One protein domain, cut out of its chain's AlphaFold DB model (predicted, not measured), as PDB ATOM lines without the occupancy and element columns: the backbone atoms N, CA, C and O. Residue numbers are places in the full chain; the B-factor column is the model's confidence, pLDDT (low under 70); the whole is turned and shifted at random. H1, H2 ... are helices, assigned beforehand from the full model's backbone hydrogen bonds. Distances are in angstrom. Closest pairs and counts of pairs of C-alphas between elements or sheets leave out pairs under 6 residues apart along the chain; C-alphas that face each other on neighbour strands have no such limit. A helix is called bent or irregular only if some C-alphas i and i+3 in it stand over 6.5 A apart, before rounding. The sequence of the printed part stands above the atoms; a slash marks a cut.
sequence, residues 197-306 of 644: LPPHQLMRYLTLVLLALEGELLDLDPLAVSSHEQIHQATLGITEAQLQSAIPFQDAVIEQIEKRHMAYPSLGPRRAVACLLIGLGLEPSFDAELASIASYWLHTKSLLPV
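What this domain is: This is residues 197 to 306 of the 644 residues of the protein "TniQ protein" of Pseudogulbenkiania subflava DSM 22618 (UniProt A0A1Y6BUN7). H1 and H5 run in nearly the same direction, shifted along each other, and H8 crosses H5 at a steep angle, so that the centres of these three longer helices make a triangle. Short helices pack round them: H3 crosses the last residues of H1, with H2 close by; H4 makes the corner before H5; H6 folds back on the end of H5; and H7 packs on H8. The printed part has 110 residues, with eight named helices, H1 to H8 in order, and no named strand; the class is all helix. It is compact, with a radius of gyration of the C-alphas of 13.5 A and spans of 40 by 27 by 24 A.

How they stand to each other: H1, residues 199 to 212, is close to but not clearly touching H2, residues 221 to 225; their closest C-alphas, of Leu 210 and Pro 222, are 7.3 A apart. With residues 208 to 212 alone, H1 touches H3, residues 228 to 235, only just about perpendicular at 71 degrees; the closest C-alphas, of Ala 212 and Ala 234, are 5.0 A apart. H4, residues 240 to 244, touches residues 201 to 205 of H1, closest at C-alphas 201 and 243, 5.0 A apart. H5, residues 246 to 263, is the hub, touching four helices. It touches H4 only at the corner, with C-alphas 242 and 249 closest at 4.3 A. Its residues 249 to 257 touch H1 at a shallow tilt of 20 degrees, the same way, with C-alphas 211 and 256 closest at 6.4 A. H6, residues 265 to 272, forms a helical hairpin with H5, at a shallow tilt of 25 degrees, with C-alphas 261 and 272 closest at 5.1 A. H7, residues 274 to 278, touches H8, residues 284 to 301, with C-alphas 277 and 291 closest at 4.9 A. H5 and H8 only just touch, with 3 pairs of C-alphas within 8 A, at a steep tilt of 56 degrees; Gln 250 and Ile 293 have the closest C-alphas, 6.5 A apart. Every O i to N i+4 pair is within hydrogen-bond range in H1, H2, H3, H4, H5, H7 and H8; in H6 0 of 4 are, beside 3 of 5 O i to N i+3 pairs.

Where its parts are: H1 begins at C-alpha 199 (184.852, 109.442, 133.226) and is 20.1 A long. H2, H3 and H4 measure 6.0 A, 10.8 A and 6.3 A. H5, 25.8 A, begins at C-alpha 246 (193.113, 108.418, 121.442). H6, 8.7 A, is irregular: C-alphas 266 and 269 are 8.9 A apart. H7 measures 6.3 A, and H8, 25.6 A, ends at C-alpha 301 (185.198, 108.196, 101.935).

The domain as a whole: The two C-alphas farthest apart, of Leu 197 and Pro 305, are 41.7 A apart. The printed part has no cut and no long link. Mean pLDDT of the printed part is 88.2; residues 215 to 219, 221 and 303 to 306 are under 70.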
ATOM      1  N   LEU A 197     186.932 103.049 136.102       94.06
ATOM      2  CA  LEU A 197     187.288 103.826 134.924       94.06
ATOM      3  C   LEU A 197     187.066 105.324 135.184       94.06
ATOM      4  O   LEU A 197     185.983 105.712 135.633       94.06
ATOM      5  N   PRO A 198     188.037 106.193 134.851       95.25
ATOM      6  CA  PRO A 198     187.817 107.630 134.870       95.25
ATOM      7  C   PRO A 198     186.746 108.014 133.837       95.25
ATOM      8  O   PRO A 198     186.571 107.314 132.832       95.25
ATOM      9  N   PRO A 199     186.062 109.164 133.995       94.69
ATOM     10  CA  PRO A 199     184.852 109.442 133.226       94.69
ATOM     11  C   PRO A 199     185.044 109.436 131.709       94.69
ATOM     12  O   PRO A 199     184.168 108.999 130.974       94.69
ATOM     13  N   HIS A 200     186.201 109.893 131.230       94.25
ATOM     14  CA  HIS A 200     186.519 109.895 129.802       94.25
ATOM     15  C   HIS A 200     186.691 108.479 129.231       94.25
ATOM     16  O   HIS A 200     186.107 108.162 128.198       94.25
ATOM     17  N   GLN A 201     187.382 107.589 129.948       96.38
ATOM     18  CA  GLN A 201     187.538 106.186 129.545       96.38
ATOM     19  C   GLN A 201     186.208 105.427 129.605       96.38
ATOM     20  O   GLN A 201     185.927 104.605 128.736       96.38
ATOM     21  N   LEU A 202     185.357 105.738 130.586       95.56
ATOM     22  CA  LEU A 202     184.018 105.163 130.682       95.56
ATOM     23  C   LEU A 202     183.126 105.583 129.500       95.56
ATOM     24  O   LEU A 202     182.400 104.746 128.970       95.56
ATOM     25  N   MET A 203     183.213 106.836 129.029       94.88
ATOM     26  CA  MET A 203     182.510 107.271 127.810       94.88
ATOM     27  C   MET A 203     183.035 106.567 126.553       94.88
ATOM     28  O   MET A 203     182.238 106.183 125.697       94.88
ATOM     29  N   ARG A 204     184.351 106.336 126.446       96.50
ATOM     30  CA  ARG A 204     184.930 105.525 125.361       96.50
ATOM     31  C   ARG A 204     184.412 104.093 125.386       96.50
ATOM     32  O   ARG A 204     183.961 103.595 124.358       96.50
ATOM     33  N   TYR A 205     184.406 103.464 126.561       95.88
ATOM     34  CA  TYR A 205     183.911 102.099 126.725       95.88
ATOM     35  C   TYR A 205     182.434 101.990 126.344       95.88
ATOM     36  O   TYR A 205     182.057 101.144 125.537       95.88
ATOM     37  N   LEU A 206     181.620 102.921 126.845       93.50
ATOM     38  CA  LEU A 206     180.211 103.056 126.496       93.50
ATOM     39  C   LEU A 206     180.006 103.215 124.981       93.50
ATOM     40  O   LEU A 206     179.154 102.541 124.411       93.50
ATOM     41  N   THR A 207     180.802 104.065 124.328       94.12
ATOM     42  CA  THR A 207     180.719 104.301 122.877       94.12
ATOM     43  C   THR A 207     180.988 103.021 122.089       94.12
ATOM     44  O   THR A 207     180.201 102.677 121.213       94.12
ATOM     45  N   LEU A 208     182.062 102.292 122.414       94.44
ATOM     46  CA  LEU A 208     182.419 101.052 121.716       94.44
ATOM     47  C   LEU A 208     181.341  99.973 121.876       94.44
ATOM     48  O   LEU A 208     180.951  99.355 120.888       94.44
ATOM     49  N   VAL A 209     180.810  99.798 123.091       92.88
ATOM     50  CA  VAL A 209     179.732  98.831 123.354       92.88
ATOM     51  C   VAL A 209     178.462  99.201 122.584       92.88
ATOM     52  O   VAL A 209     177.860  98.343 121.948       92.88
ATOM     53  N   LEU A 210     178.059 100.473 122.589       90.38
ATOM     54  CA  LEU A 210     176.864 100.916 121.864       90.38
ATOM     55  C   LEU A 210     177.008 100.769 120.346       90.38
ATOM     56  O   LEU A 210     176.048 100.375 119.684       90.38
ATOM     57  N   LEU A 211     178.194 101.051 119.797       89.88
ATOM     58  CA  LEU A 211     178.478 100.833 118.379       89.88
ATOM     59  C   LEU A 211     178.372  99.347 118.010       89.88
ATOM     60  O   LEU A 211     177.767  99.036 116.984       89.88
ATOM     61  N   ALA A 212     178.901  98.459 118.858       89.31
ATOM     62  CA  ALA A 212     178.872  97.009 118.660       89.31
ATOM     63  C   ALA A 212     177.473  96.389 118.840       89.31
ATOM     64  O   ALA A 212     177.160  95.401 118.187       89.31
ATOM     65  N   LEU A 213     176.604  96.983 119.667       85.38
ATOM     66  CA  LEU A 213     175.185  96.600 119.782       85.38
ATOM     67  C   LEU A 213     174.337  97.033 118.572       85.38
ATOM     68  O   LEU A 213     173.116  96.906 118.603       85.38
ATOM     69  N   GLU A 214     174.962  97.634 117.557       72.00
ATOM     70  CA  GLU A 214     174.313  98.320 116.436       72.00
ATOM     71  C   GLU A 214     173.334  99.439 116.849       72.00
ATOM     72  O   GLU A 214     172.699 100.068 115.995       72.00
ATOM     73  N   GLY A 215     173.307  99.792 118.136       61.84
ATOM     74  CA  GLY A 215     172.449 100.815 118.712       61.84
ATOM     75  C   GLY A 215     172.742 102.207 118.162       61.84
ATOM     76  O   GLY A 215     173.843 102.519 117.701       61.84
ATOM     77  N   GLU A 216     171.736 103.071 118.200       63.28
ATOM     78  CA  GLU A 216     171.909 104.484 117.885       63.28
ATOM     79  C   GLU A 216     172.290 105.226 119.171       63.28
ATOM     80  O   GLU A 216     171.518 105.233 120.121       63.28
ATOM     81  N   LEU A 217     173.471 105.863 119.208       56.38
ATOM     82  CA  LEU A 217     174.046 106.543 120.395       56.38
ATOM     83  C   LEU A 217     173.167 107.657 121.013       56.38
ATOM     84  O   LEU A 217     173.500 108.187 122.069       56.38
ATOM     85  N   LEU A 218     172.067 108.015 120.350       55.59
ATOM     86  CA  LEU A 218     171.110 109.040 120.767       55.59
ATOM     87  C   LEU A 218     170.347 108.692 122.037       55.59
ATOM     88  O   LEU A 218     169.907 109.586 122.761       55.59
ATOM     89  N   ASP A 219     170.126 107.400 122.232       64.81
ATOM     90  CA  ASP A 219     169.376 106.868 123.345       64.81
ATOM     91  C   ASP A 219     170.177 105.711 123.928       64.81
ATOM     92  O   ASP A 219     170.688 104.873 123.190       64.81
ATOM     93  N   LEU A 220     170.326 105.679 125.250       71.75
ATOM     94  CA  LEU A 220     170.929 104.530 125.924       71.75
ATOM     95  C   LEU A 220     169.914 103.395 126.105       71.75
ATOM     96  O   LEU A 220     170.257 102.365 126.684       71.75
ATOM     97  N   ASP A 221     168.705 103.543 125.561       68.81
ATOM     98  CA  ASP A 221     167.709 102.485 125.406       68.81
ATOM     99  C   ASP A 221     168.282 101.138 124.923       68.81
ATOM    100  O   ASP A 221     167.899 100.125 125.512       68.81
ATOM    101  N   PRO A 222     169.235 101.049 123.965       75.69
ATOM    102  CA  PRO A 222     169.859  99.777 123.609       75.69
ATOM    103  C   PRO A 222     170.486  99.076 124.817       75.69
ATOM    104  O   PRO A 222     170.282  97.884 124.988       75.69
ATOM    105  N   LEU A 223     171.139  99.792 125.740       80.62
ATOM    106  CA  LEU A 223     171.651  99.171 126.971       80.62
ATOM    107  C   LEU A 223     170.545  98.680 127.904       80.62
ATOM    108  O   LEU A 223     170.760  97.733 128.658       80.62
ATOM    109  N   ALA A 224     169.388  99.339 127.912       75.88
ATOM    110  CA  ALA A 224     168.266  98.957 128.760       75.88
ATOM    111  C   ALA A 224     167.451  97.788 128.177       75.88
ATOM    112  O   ALA A 224     166.872  97.020 128.948       75.88
ATOM    113  N   VAL A 225     167.391  97.674 126.848       79.25
ATOM    114  CA  VAL A 225     166.591  96.683 126.109       79.25
ATOM    115  C   VAL A 225     167.402  95.438 125.753       79.25
ATOM    116  O   VAL A 225     166.838  94.344 125.722       79.25
ATOM    117  N   SER A 226     168.703  95.576 125.489       84.44
ATOM    118  CA  SER A 226     169.564  94.445 125.148       84.44
ATOM    119  C   SER A 226     169.635  93.434 126.286       84.44
ATOM    120  O   SER A 226     169.764  93.772 127.464       84.44
ATOM    121  N   SER A 227     169.592  92.161 125.905       86.75
ATOM    122  CA  SER A 227     169.845  91.061 126.824       86.75
ATOM    123  C   SER A 227     171.280  91.105 127.349       86.75
ATOM    124  O   SER A 227     172.200  91.612 126.701       86.75
ATOM    125  N   HIS A 228     171.484  90.505 128.519       86.31
ATOM    126  CA  HIS A 228     172.802  90.372 129.130       86.31
ATOM    127  C   HIS A 228     173.846  89.745 128.190       86.31
ATOM    128  O   HIS A 228     174.998  90.173 128.153       86.31
ATOM    129  N   GLU A 229     173.434  88.747 127.407       88.44
ATOM    130  CA  GLU A 229     174.295  88.070 126.440       88.44
ATOM    131  C   GLU A 229     174.724  89.007 125.310       88.44
ATOM    132  O   GLU A 229     175.912  89.083 125.008       88.44
ATOM    133  N   GLN A 230     173.796  89.784 124.743       91.19
ATOM    134  CA  GLN A 230     174.117  90.781 123.715       91.19
ATOM    135  C   GLN A 230     175.106  91.826 124.235       91.19
ATOM    136  O   GLN A 230     176.073  92.148 123.546       91.19
ATOM    137  N   ILE A 231     174.912  92.310 125.467       91.31
ATOM    138  CA  ILE A 231     175.859  93.236 126.098       91.31
ATOM    139  C   ILE A 231     177.224  92.561 126.241       91.31
ATOM    140  O   ILE A 231     178.226  93.161 125.869       91.31
ATOM    141  N   HIS A 232     177.291  91.312 126.712       93.19
ATOM    142  CA  HIS A 232     178.567  90.605 126.812       93.19
ATOM    143  C   HIS A 232     179.268  90.477 125.454       93.19
ATOM    144  O   HIS A 232     180.453  90.799 125.367       93.19
ATOM    145  N   GLN A 233     178.550  90.080 124.401       93.12
ATOM    146  CA  GLN A 233     179.102  89.986 123.045       93.12
ATOM    147  C   GLN A 233     179.663  91.332 122.571       93.12
ATOM    148  O   GLN A 233     180.779  91.388 122.063       93.12
ATOM    149  N   ALA A 234     178.951  92.430 122.832       92.44
ATOM    150  CA  ALA A 234     179.404  93.779 122.499       92.44
ATOM    151  C   ALA A 234     180.639  94.242 123.295       92.44
ATOM    152  O   ALA A 234     181.311  95.186 122.886       92.44
ATOM    153  N   THR A 235     180.961  93.591 124.419       93.75
ATOM    154  CA  THR A 235     182.198  93.859 125.173       93.75
ATOM    155  C   THR A 235     183.408  93.061 124.684       93.75
ATOM    156  O   THR A 235     184.527  93.342 125.120       93.75
ATOM    157  N   LEU A 236     183.222  92.061 123.814       93.38
ATOM    158  CA  LEU A 236     184.319  91.217 123.336       93.38
ATOM    159  C   LEU A 236     185.292  92.004 122.454       93.38
ATOM    160  O   LEU A 236     184.887  92.826 121.636       93.38
ATOM    161  N   GLY A 237     186.591  91.739 122.616       90.31
ATOM    162  CA  GLY A 237     187.643  92.399 121.840       90.31
ATOM    163  C   GLY A 237     187.933  93.848 122.242       90.31
ATOM    164  O   GLY A 237     188.876  94.434 121.711       90.31
ATOM    165  N   ILE A 238     187.185  94.424 123.193       94.88
ATOM    166  CA  ILE A 238     187.509  95.741 123.740       94.88
ATOM    167  C   ILE A 238     188.696  95.618 124.697       94.88
ATOM    168  O   ILE A 238     188.667  94.828 125.642       94.88
ATOM    169  N   THR A 239     189.725  96.431 124.469       94.31
ATOM    170  CA  THR A 239     190.973  96.411 125.241       94.31
ATOM    171  C   THR A 239     191.178  97.683 126.050       94.31
ATOM    172  O   THR A 239     190.685  98.758 125.712       94.31
ATOM    173  N   GLU A 240     191.979  97.594 127.109       92.94
ATOM    174  CA  GLU A 240     192.303  98.756 127.942       92.94
ATOM    175  C   GLU A 240     193.057  99.853 127.161       92.94
ATOM    176  O   GLU A 240     192.824 101.045 127.371       92.94
ATOM    177  N   ALA A 241     193.890  99.469 126.188       93.44
ATOM    178  CA  ALA A 241     194.620 100.405 125.330       93.44
ATOM    179  C   ALA A 241     193.681 101.309 124.507       93.44
ATOM    180  O   ALA A 241     193.951 102.506 124.365       93.44
ATOM    181  N   GLN A 242     192.559 100.757 124.026       95.88
ATOM    182  CA  GLN A 242     191.496 101.503 123.336       95.88
ATOM    183  C   GLN A 242     190.787 102.497 124.254       95.88
ATOM    184  O   GLN A 242     190.257 103.495 123.783       95.88
ATOM    185  N   LEU A 243     190.769 102.262 125.564       95.94
ATOM    186  CA  LEU A 243     190.155 103.195 126.505       95.94
ATOM    187  C   LEU A 243     191.127 104.311 126.886       95.94
ATOM    188  O   LEU A 243     190.736 105.475 126.954       95.94
ATOM    189  N   GLN A 244     192.405 103.990 127.079       94.19
ATOM    190  CA  GLN A 244     193.413 104.940 127.553       94.19
ATOM    191  C   GLN A 244     193.861 105.943 126.477       94.19
ATOM    192  O   GLN A 244     193.967 107.139 126.754       94.19
ATOM    193  N   SER A 245     194.091 105.492 125.241       93.56
ATOM    194  CA  SER A 245     194.745 106.298 124.198       93.56
ATOM    195  C   SER A 245     193.798 106.693 123.062       93.56
ATOM    196  O   SER A 245     192.934 105.920 122.667       93.56
ATOM    197  N   ALA A 246     193.981 107.894 122.505       92.62
ATOM    198  CA  ALA A 246     193.113 108.418 121.442       92.62
ATOM    199  C   ALA A 246     193.226 107.655 120.115       92.62
ATOM    200  O   ALA A 246     192.210 107.407 119.482       92.62
ATOM    201  N   ILE A 247     194.436 107.249 119.716       95.38
ATOM    202  CA  ILE A 247     194.649 106.558 118.434       95.38
ATOM    203  C   ILE A 247     193.991 105.165 118.438       95.38
ATOM    204  O   ILE A 247     193.130 104.936 117.596       95.38
ATOM    205  N   PRO A 248     194.256 104.270 119.416       96.94
ATOM    206  CA  PRO A 248     193.592 102.966 119.446       96.94
ATOM    207  C   PRO A 248     192.070 103.073 119.611       96.94
ATOM    208  O   PRO A 248     191.336 102.248 119.072       96.94
ATOM    209  N   PHE A 249     191.585 104.091 120.336       97.50
ATOM    210  CA  PHE A 249     190.155 104.390 120.410       97.50
ATOM    211  C   PHE A 249     189.582 104.723 119.030       97.50
ATOM    212  O   PHE A 249     188.584 104.137 118.616       97.50
ATOM    213  N   GLN A 250     190.224 105.650 118.315       97.31
ATOM    214  CA  GLN A 250     189.819 106.071 116.981       97.31
ATOM    215  C   GLN A 250     189.813 104.895 116.001       97.31
ATOM    216  O   GLN A 250     188.833 104.735 115.278       97.31
ATOM    217  N   ASP A 251     190.850 104.056 116.005       96.50
ATOM    218  CA  ASP A 251     190.939 102.889 115.122       96.50
ATOM    219  C   ASP A 251     189.793 101.898 115.382       96.50
ATOM    220  O   ASP A 251     189.122 101.462 114.446       96.50
ATOM    221  N   ALA A 252     189.500 101.612 116.656       96.56
ATOM    222  CA  ALA A 252     188.391 100.739 117.044       96.56
ATOM    223  C   ALA A 252     187.024 101.320 116.649       96.56
ATOM    224  O   ALA A 252     186.144 100.599 116.178       96.56
ATOM    225  N   VAL A 253     186.838 102.633 116.813       96.31
ATOM    226  CA  VAL A 253     185.620 103.330 116.385       96.31
ATOM    227  C   VAL A 253     185.470 103.266 114.863       96.31
ATOM    228  O   VAL A 253     184.388 102.940 114.379       96.31
ATOM    229  N   ILE A 254     186.541 103.515 114.104       95.88
ATOM    230  CA  ILE A 254     186.539 103.426 112.636       95.88
ATOM    231  C   ILE A 254     186.184 102.011 112.173       95.88
ATOM    232  O   ILE A 254     185.342 101.869 111.288       95.88
ATOM    233  N   GLU A 255     186.747 100.971 112.790       94.31
ATOM    234  CA  GLU A 255     186.423  99.577 112.462       94.31
ATOM    235  C   GLU A 255     184.916  99.295 112.602       94.31
ATOM    236  O   GLU A 255     184.310  98.654 111.741       94.31
ATOM    237  N   GLN A 256     184.285  99.816 113.658       92.88
ATOM    238  CA  GLN A 256     182.843  99.666 113.864       92.88
ATOM    239  C   GLN A 256     182.023 100.468 112.846       92.88
ATOM    240  O   GLN A 256     181.030  99.962 112.325       92.88
ATOM    241  N   ILE A 257     182.430 101.697 112.512       93.25
ATOM    242  CA  ILE A 257     181.765 102.499 111.469       93.25
ATOM    243  C   ILE A 257     181.825 101.784 110.114       93.25
ATOM    244  O   ILE A 257     180.820 101.761 109.405       93.25
ATOM    245  N   GLU A 258     182.965 101.188 109.754       92.31
ATOM    246  CA  GLU A 258     183.109 100.434 108.503       92.31
ATOM    247  C   GLU A 258     182.137  99.256 108.456       92.31
ATOM    248  O   GLU A 258     181.389  99.131 107.488       92.31
ATOM    249  N   LYS A 259     182.049  98.455 109.529       89.94
ATOM    250  CA  LYS A 259     181.063  97.361 109.627       89.94
ATOM    251  C   LYS A 259     179.636  97.872 109.434       89.94
ATOM    252  O   LYS A 259     178.881  97.309 108.643       89.94
ATOM    253  N   ARG A 260     179.281  98.987 110.082       88.19
ATOM    254  CA  ARG A 260     177.957  99.615 109.935       88.19
ATOM    255  C   ARG A 260     177.690 100.109 108.515       88.19
ATOM    256  O   ARG A 260     176.561 100.011 108.042       88.19
ATOM    257  N   HIS A 261     178.699 100.662 107.845       88.69
ATOM    258  CA  HIS A 261     178.568 101.107 106.463       88.69
ATOM    259  C   HIS A 261     178.406  99.925 105.503       88.69
ATOM    260  O   HIS A 261     177.566  99.990 104.612       88.69
ATOM    261  N   MET A 262     179.156  98.840 105.716       87.62
ATOM    262  CA  MET A 262     179.055  97.608 104.926       87.62
ATOM    263  C   MET A 262     177.719  96.886 105.124       87.62
ATOM    264  O   MET A 262     177.244  96.257 104.186       87.62
ATOM    265  N   ALA A 263     177.104  96.991 106.307       85.31
ATOM    266  CA  ALA A 263     175.789  96.412 106.577       85.31
ATOM    267  C   ALA A 263     174.661  97.108 105.794       85.31
ATOM    268  O   ALA A 263     173.757  96.443 105.300       85.31
ATOM    269  N   TYR A 264     174.720  98.440 105.654       85.19
ATOM    270  CA  TYR A 264     173.698  99.229 104.951       85.19
ATOM    271  C   TYR A 264     174.325 100.270 104.005       85.19
ATOM    272  O   TYR A 264     174.209 101.481 104.241       85.19
ATOM    273  N   PRO A 265     174.981  99.836 102.913       84.62
ATOM    274  CA  PRO A 265     175.702 100.736 102.012       84.62
ATOM    275  C   PRO A 265     174.769 101.722 101.296       84.62
ATOM    276  O   PRO A 265     175.149 102.869 101.057       84.62
ATOM    277  N   SER A 266     173.519 101.318 101.039       84.50
ATOM    278  CA  SER A 266     172.472 102.133 100.401       84.50
ATOM    279  C   SER A 266     172.075 103.384 101.196       84.50
ATOM    280  O   SER A 266     171.571 104.347 100.619       84.50
ATOM    281  N   LEU A 267     172.335 103.413 102.507       87.56
ATOM    282  CA  LEU A 267     172.100 104.586 103.356       87.56
ATOM    283  C   LEU A 267     173.279 105.574 103.366       87.56
ATOM    284  O   LEU A 267     173.182 106.655 103.956       87.56
ATOM    285  N   GLY A 268     174.384 105.224 102.707       87.69
ATOM    286  CA  GLY A 268     175.548 106.079 102.529       87.69
ATOM    287  C   GLY A 268     176.444 106.225 103.770       87.69
ATOM    288  O   GLY A 268     176.118 105.778 104.874       87.69
ATOM    289  N   PRO A 269     177.608 106.879 103.610       91.69
ATOM    290  CA  PRO A 269     178.616 106.993 104.664       91.69
ATOM    291  C   PRO A 269     178.133 107.847 105.846       91.69
ATOM    292  O   PRO A 269     178.408 107.536 107.006       91.69
ATOM    293  N   ARG A 270     177.340 108.896 105.593       92.56
ATOM    294  CA  ARG A 270     176.841 109.787 106.651       92.56
ATOM    295  C   ARG A 270     175.928 109.080 107.651       92.56
ATOM    296  O   ARG A 270     175.958 109.414 108.833       92.56
ATOM    297  N   ARG A 271     175.177 108.060 107.214       91.38
ATOM    298  CA  ARG A 271     174.380 107.203 108.104       91.38
ATOM    299  C   ARG A 271     175.252 106.399 109.065       91.38
ATOM    300  O   ARG A 271     174.869 106.243 110.228       91.38
ATOM    301  N   ALA A 272     176.383 105.876 108.593       91.19
ATOM    302  CA  ALA A 272     177.273 105.040 109.395       91.19
ATOM    303  C   ALA A 272     177.845 105.824 110.585       91.19
ATOM    304  O   ALA A 272     177.851 105.331 111.712       91.19
ATOM    305  N   VAL A 273     178.209 107.089 110.354       93.44
ATOM    306  CA  VAL A 273     178.740 107.993 111.389       93.44
ATOM    307  C   VAL A 273     177.683 108.823 112.115       93.44
ATOM    308  O   VAL A 273     178.029 109.591 113.011       93.44
ATOM    309  N   ALA A 274     176.402 108.709 111.755       90.94
ATOM    310  CA  ALA A 274     175.355 109.589 112.277       90.94
ATOM    311  C   ALA A 274     175.304 109.588 113.814       90.94
ATOM    312  O   ALA A 274     175.153 110.638 114.432       90.94
ATOM    313  N   CYS A 275     175.508 108.424 114.429       87.62
ATOM    314  CA  CYS A 275     175.559 108.273 115.879       87.62
ATOM    315  C   CYS A 275     176.703 109.085 116.528       87.62
ATOM    316  O   CYS A 275     176.498 109.694 117.573       87.62
ATOM    317  N   LEU A 276     177.872 109.164 115.885       92.56
ATOM    318  CA  LEU A 276     179.019 109.942 116.363       92.56
ATOM    319  C   LEU A 276     178.805 111.448 116.212       92.56
ATOM    320  O   LEU A 276     179.185 112.212 117.091       92.56
ATOM    321  N   LEU A 277     178.187 111.867 115.103       92.19
ATOM    322  CA  LEU A 277     177.865 113.275 114.841       92.19
ATOM    323  C   LEU A 277     176.834 113.833 115.826       92.19
ATOM    324  O   LEU A 277     176.804 115.033 116.083       92.19
ATOM    325  N   ILE A 278     175.976 112.963 116.350       88.44
ATOM    326  CA  ILE A 278     175.005 113.304 117.391       88.44
ATOM    327  C   ILE A 278     175.693 113.332 118.761       88.44
ATOM    328  O   ILE A 278     175.428 114.241 119.548       88.44
ATOM    329  N   GLY A 279     176.587 112.375 119.023       89.12
ATOM    330  CA  GLY A 279     177.299 112.250 120.292       89.12
ATOM    331  C   GLY A 279     176.468 111.587 121.395       89.12
ATOM    332  O   GLY A 279     175.309 111.222 121.197       89.12
ATOM    333  N   LEU A 280     177.076 111.430 122.573       85.50
ATOM    334  CA  LEU A 280     176.437 110.853 123.764       85.50
ATOM    335  C   LEU A 280     175.613 111.890 124.544       85.50
ATOM    336  O   LEU A 280     174.798 111.526 125.394       85.50
ATOM    337  N   GLY A 281     175.876 113.188 124.347       85.69
ATOM    338  CA  GLY A 281     175.215 114.265 125.091       85.69
ATOM    339  C   GLY A 281     175.580 114.307 126.581       85.69
ATOM    340  O   GLY A 281     174.852 114.896 127.391       85.69
ATOM    341  N   LEU A 282     176.687 113.661 126.967       85.00
ATOM    342  CA  LEU A 282     177.202 113.628 128.341       85.00
ATOM    343  C   LEU A 282     178.212 114.744 128.596       85.00
ATOM    344  O   LEU A 282     178.162 115.394 129.644       85.00
ATOM    345  N   GLU A 283     179.115 114.975 127.644       89.50
ATOM    346  CA  GLU A 283     180.170 115.972 127.752       89.50
ATOM    347  C   GLU A 283     180.513 116.570 126.376       89.50
ATOM    348  O   GLU A 283     180.943 115.835 125.486       89.50
ATOM    349  N   PRO A 284     180.417 117.903 126.202       91.38
ATOM    350  CA  PRO A 284     180.638 118.534 124.900       91.38
ATOM    351  C   PRO A 284     182.033 118.314 124.303       91.38
ATOM    352  O   PRO A 284     182.174 118.260 123.086       91.38
ATOM    353  N   SER A 285     183.076 118.209 125.136       94.25
ATOM    354  CA  SER A 285     184.442 117.955 124.656       94.25
ATOM    355  C   SER A 285     184.603 116.544 124.094       94.25
ATOM    356  O   SER A 285     185.318 116.368 123.113       94.25
ATOM    357  N   PHE A 286     183.916 115.560 124.677       94.69
ATOM    358  CA  PHE A 286     183.915 114.190 124.174       94.69
ATOM    359  C   PHE A 286     183.072 114.063 122.902       94.69
ATOM    360  O   PHE A 286     183.516 113.461 121.931       94.69
ATOM    361  N   ASP A 287     181.906 114.712 122.849       93.56
ATOM    362  CA  ASP A 287     181.093 114.752 121.626       93.56
ATOM    363  C   ASP A 287     181.863 115.414 120.460       93.56
ATOM    364  O   ASP A 287     181.757 114.982 119.313       93.56
ATOM    365  N   ALA A 288     182.716 116.406 120.746       95.12
ATOM    366  CA  ALA A 288     183.618 116.992 119.754       95.12
ATOM    367  C   ALA A 288     184.723 116.021 119.283       95.12
ATOM    368  O   ALA A 288     185.065 116.029 118.100       95.12
ATOM    369  N   GLU A 289     185.263 115.174 120.170       95.88
ATOM    370  CA  GLU A 289     186.200 114.091 119.811       95.88
ATOM    371  C   GLU A 289     185.527 113.103 118.843       95.88
ATOM    372  O   GLU A 289     186.067 112.826 117.771       95.88
ATOM    373  N   LEU A 290     184.304 112.655 119.152       96.19
ATOM    374  CA  LEU A 290     183.524 111.765 118.280       96.19
ATOM    375  C   LEU A 290     183.209 112.403 116.920       96.19
ATOM    376  O   LEU A 290     183.392 111.768 115.878       96.19
ATOM    377  N   ALA A 291     182.788 113.669 116.907       95.56
ATOM    378  CA  ALA A 291     182.524 114.405 115.673       95.56
ATOM    379  C   ALA A 291     183.792 114.592 114.821       95.56
ATOM    380  O   ALA A 291     183.719 114.570 113.588       95.56
ATOM    381  N   SER A 292     184.962 114.741 115.452       96.75
ATOM    382  CA  SER A 292     186.250 114.810 114.755       96.75
ATOM    383  C   SER A 292     186.599 113.479 114.085       96.75
ATOM    384  O   SER A 292     186.955 113.486 112.905       96.75
ATOM    385  N   ILE A 293     186.409 112.349 114.777       97.06
ATOM    386  CA  ILE A 293     186.598 111.002 114.208       97.06
ATOM    387  C   ILE A 293     185.642 110.779 113.026       97.06
ATOM    388  O   ILE A 293     186.067 110.347 111.953       97.06
ATOM    389  N   ALA A 294     184.366 111.141 113.185       96.00
ATOM    390  CA  ALA A 294     183.368 111.062 112.119       96.00
ATOM    391  C   ALA A 294     183.764 111.895 110.891       96.00
ATOM    392  O   ALA A 294     183.691 111.412 109.765       96.00
ATOM    393  N   SER A 295     184.216 113.133 111.106       94.88
ATOM    394  CA  SER A 295     184.639 114.036 110.028       94.88
ATOM    395  C   SER A 295     185.878 113.514 109.299       94.88
ATOM    396  O   SER A 295     185.934 113.572 108.071       94.88
ATOM    397  N   TYR A 296     186.846 112.966 110.040       94.75
ATOM    398  CA  TYR A 296     188.030 112.325 109.471       94.75
ATOM    399  C   TYR A 296     187.640 111.167 108.544       94.75
ATOM    400  O   TYR A 296     188.061 111.136 107.389       94.75
ATOM    401  N   TRP A 297     186.780 110.259 109.008       95.12
ATOM    402  CA  TRP A 297     186.336 109.112 108.214       95.12
ATOM    403  C   TRP A 297     185.468 109.511 107.009       95.12
ATOM    404  O   TRP A 297     185.618 108.980 105.912       95.12
ATOM    405  N   LEU A 298     184.588 110.499 107.160       92.81
ATOM    406  CA  LEU A 298     183.807 111.023 106.036       92.81
ATOM    407  C   LEU A 298     184.698 111.609 104.934       92.81
ATOM    408  O   LEU A 298     184.451 111.377 103.748       92.81
ATOM    409  N   HIS A 299     185.758 112.325 105.318       90.19
ATOM    410  CA  HIS A 299     186.727 112.865 104.370       90.19
ATOM    411  C   HIS A 299     187.453 111.750 103.602       90.19
ATOM    412  O   HIS A 299     187.649 111.880 102.395       90.19
ATOM    413  N   THR A 300     187.818 110.637 104.249       88.88
ATOM    414  CA  THR A 300     188.459 109.509 103.545       88.88
ATOM    415  C   THR A 300     187.508 108.833 102.555       88.88
ATOM    416  O   THR A 300     187.943 108.456 101.468       88.88
ATOM    417  N   LYS A 301     186.206 108.741 102.863       85.06
ATOM    418  CA  LYS A 301     185.198 108.196 101.935       85.06
ATOM    419  C   LYS A 301     184.900 109.102 100.745       85.06
ATOM    420  O   LYS A 301     184.659 108.588  99.659       85.06
ATOM    421  N   SER A 302     184.978 110.423 100.908       73.81
ATOM    422  CA  SER A 302     184.783 111.376  99.802       73.81
ATOM    423  C   SER A 302     185.822 111.241  98.677       73.81
ATOM    424  O   SER A 302     185.604 111.772  97.592       73.81
ATOM    425  N   LEU A 303     186.953 110.576  98.931       62.09
ATOM    426  CA  LEU A 303     188.034 110.370  97.963       62.09
ATOM    427  C   LEU A 303     187.833 109.121  97.087       62.09
ATOM    428  O   LEU A 303     188.606 108.904  96.154       62.09
ATOM    429  N   LEU A 304     186.824 108.291  97.379       60.62
ATOM    430  CA  LEU A 304     186.540 107.055  96.650       60.62
ATOM    431  C   LEU A 304     185.416 107.279  95.619       60.62
ATOM    432  O   LEU A 304     184.424 107.938  95.936       60.62
ATOM    433  N   PRO A 305     185.527 106.731  94.393       52.25
ATOM    434  CA  PRO A 305     184.466 106.835  93.397       52.25
ATOM    435  C   PRO A 305     183.193 106.125  93.880       52.25
ATOM    436  O   PRO A 305     183.240 104.992  94.362       52.25
ATOM    437  N   VAL A 306     182.046 106.796  93.738       53.94
ATOM    438  CA  VAL A 306     180.733 106.260  94.121       53.94
ATOM    439  C   VAL A 306     180.346 105.154  93.137       53.94
ATOM    440  O   VAL A 306     179.962 105.424  92.001       53.94
TER     441      VAL A 306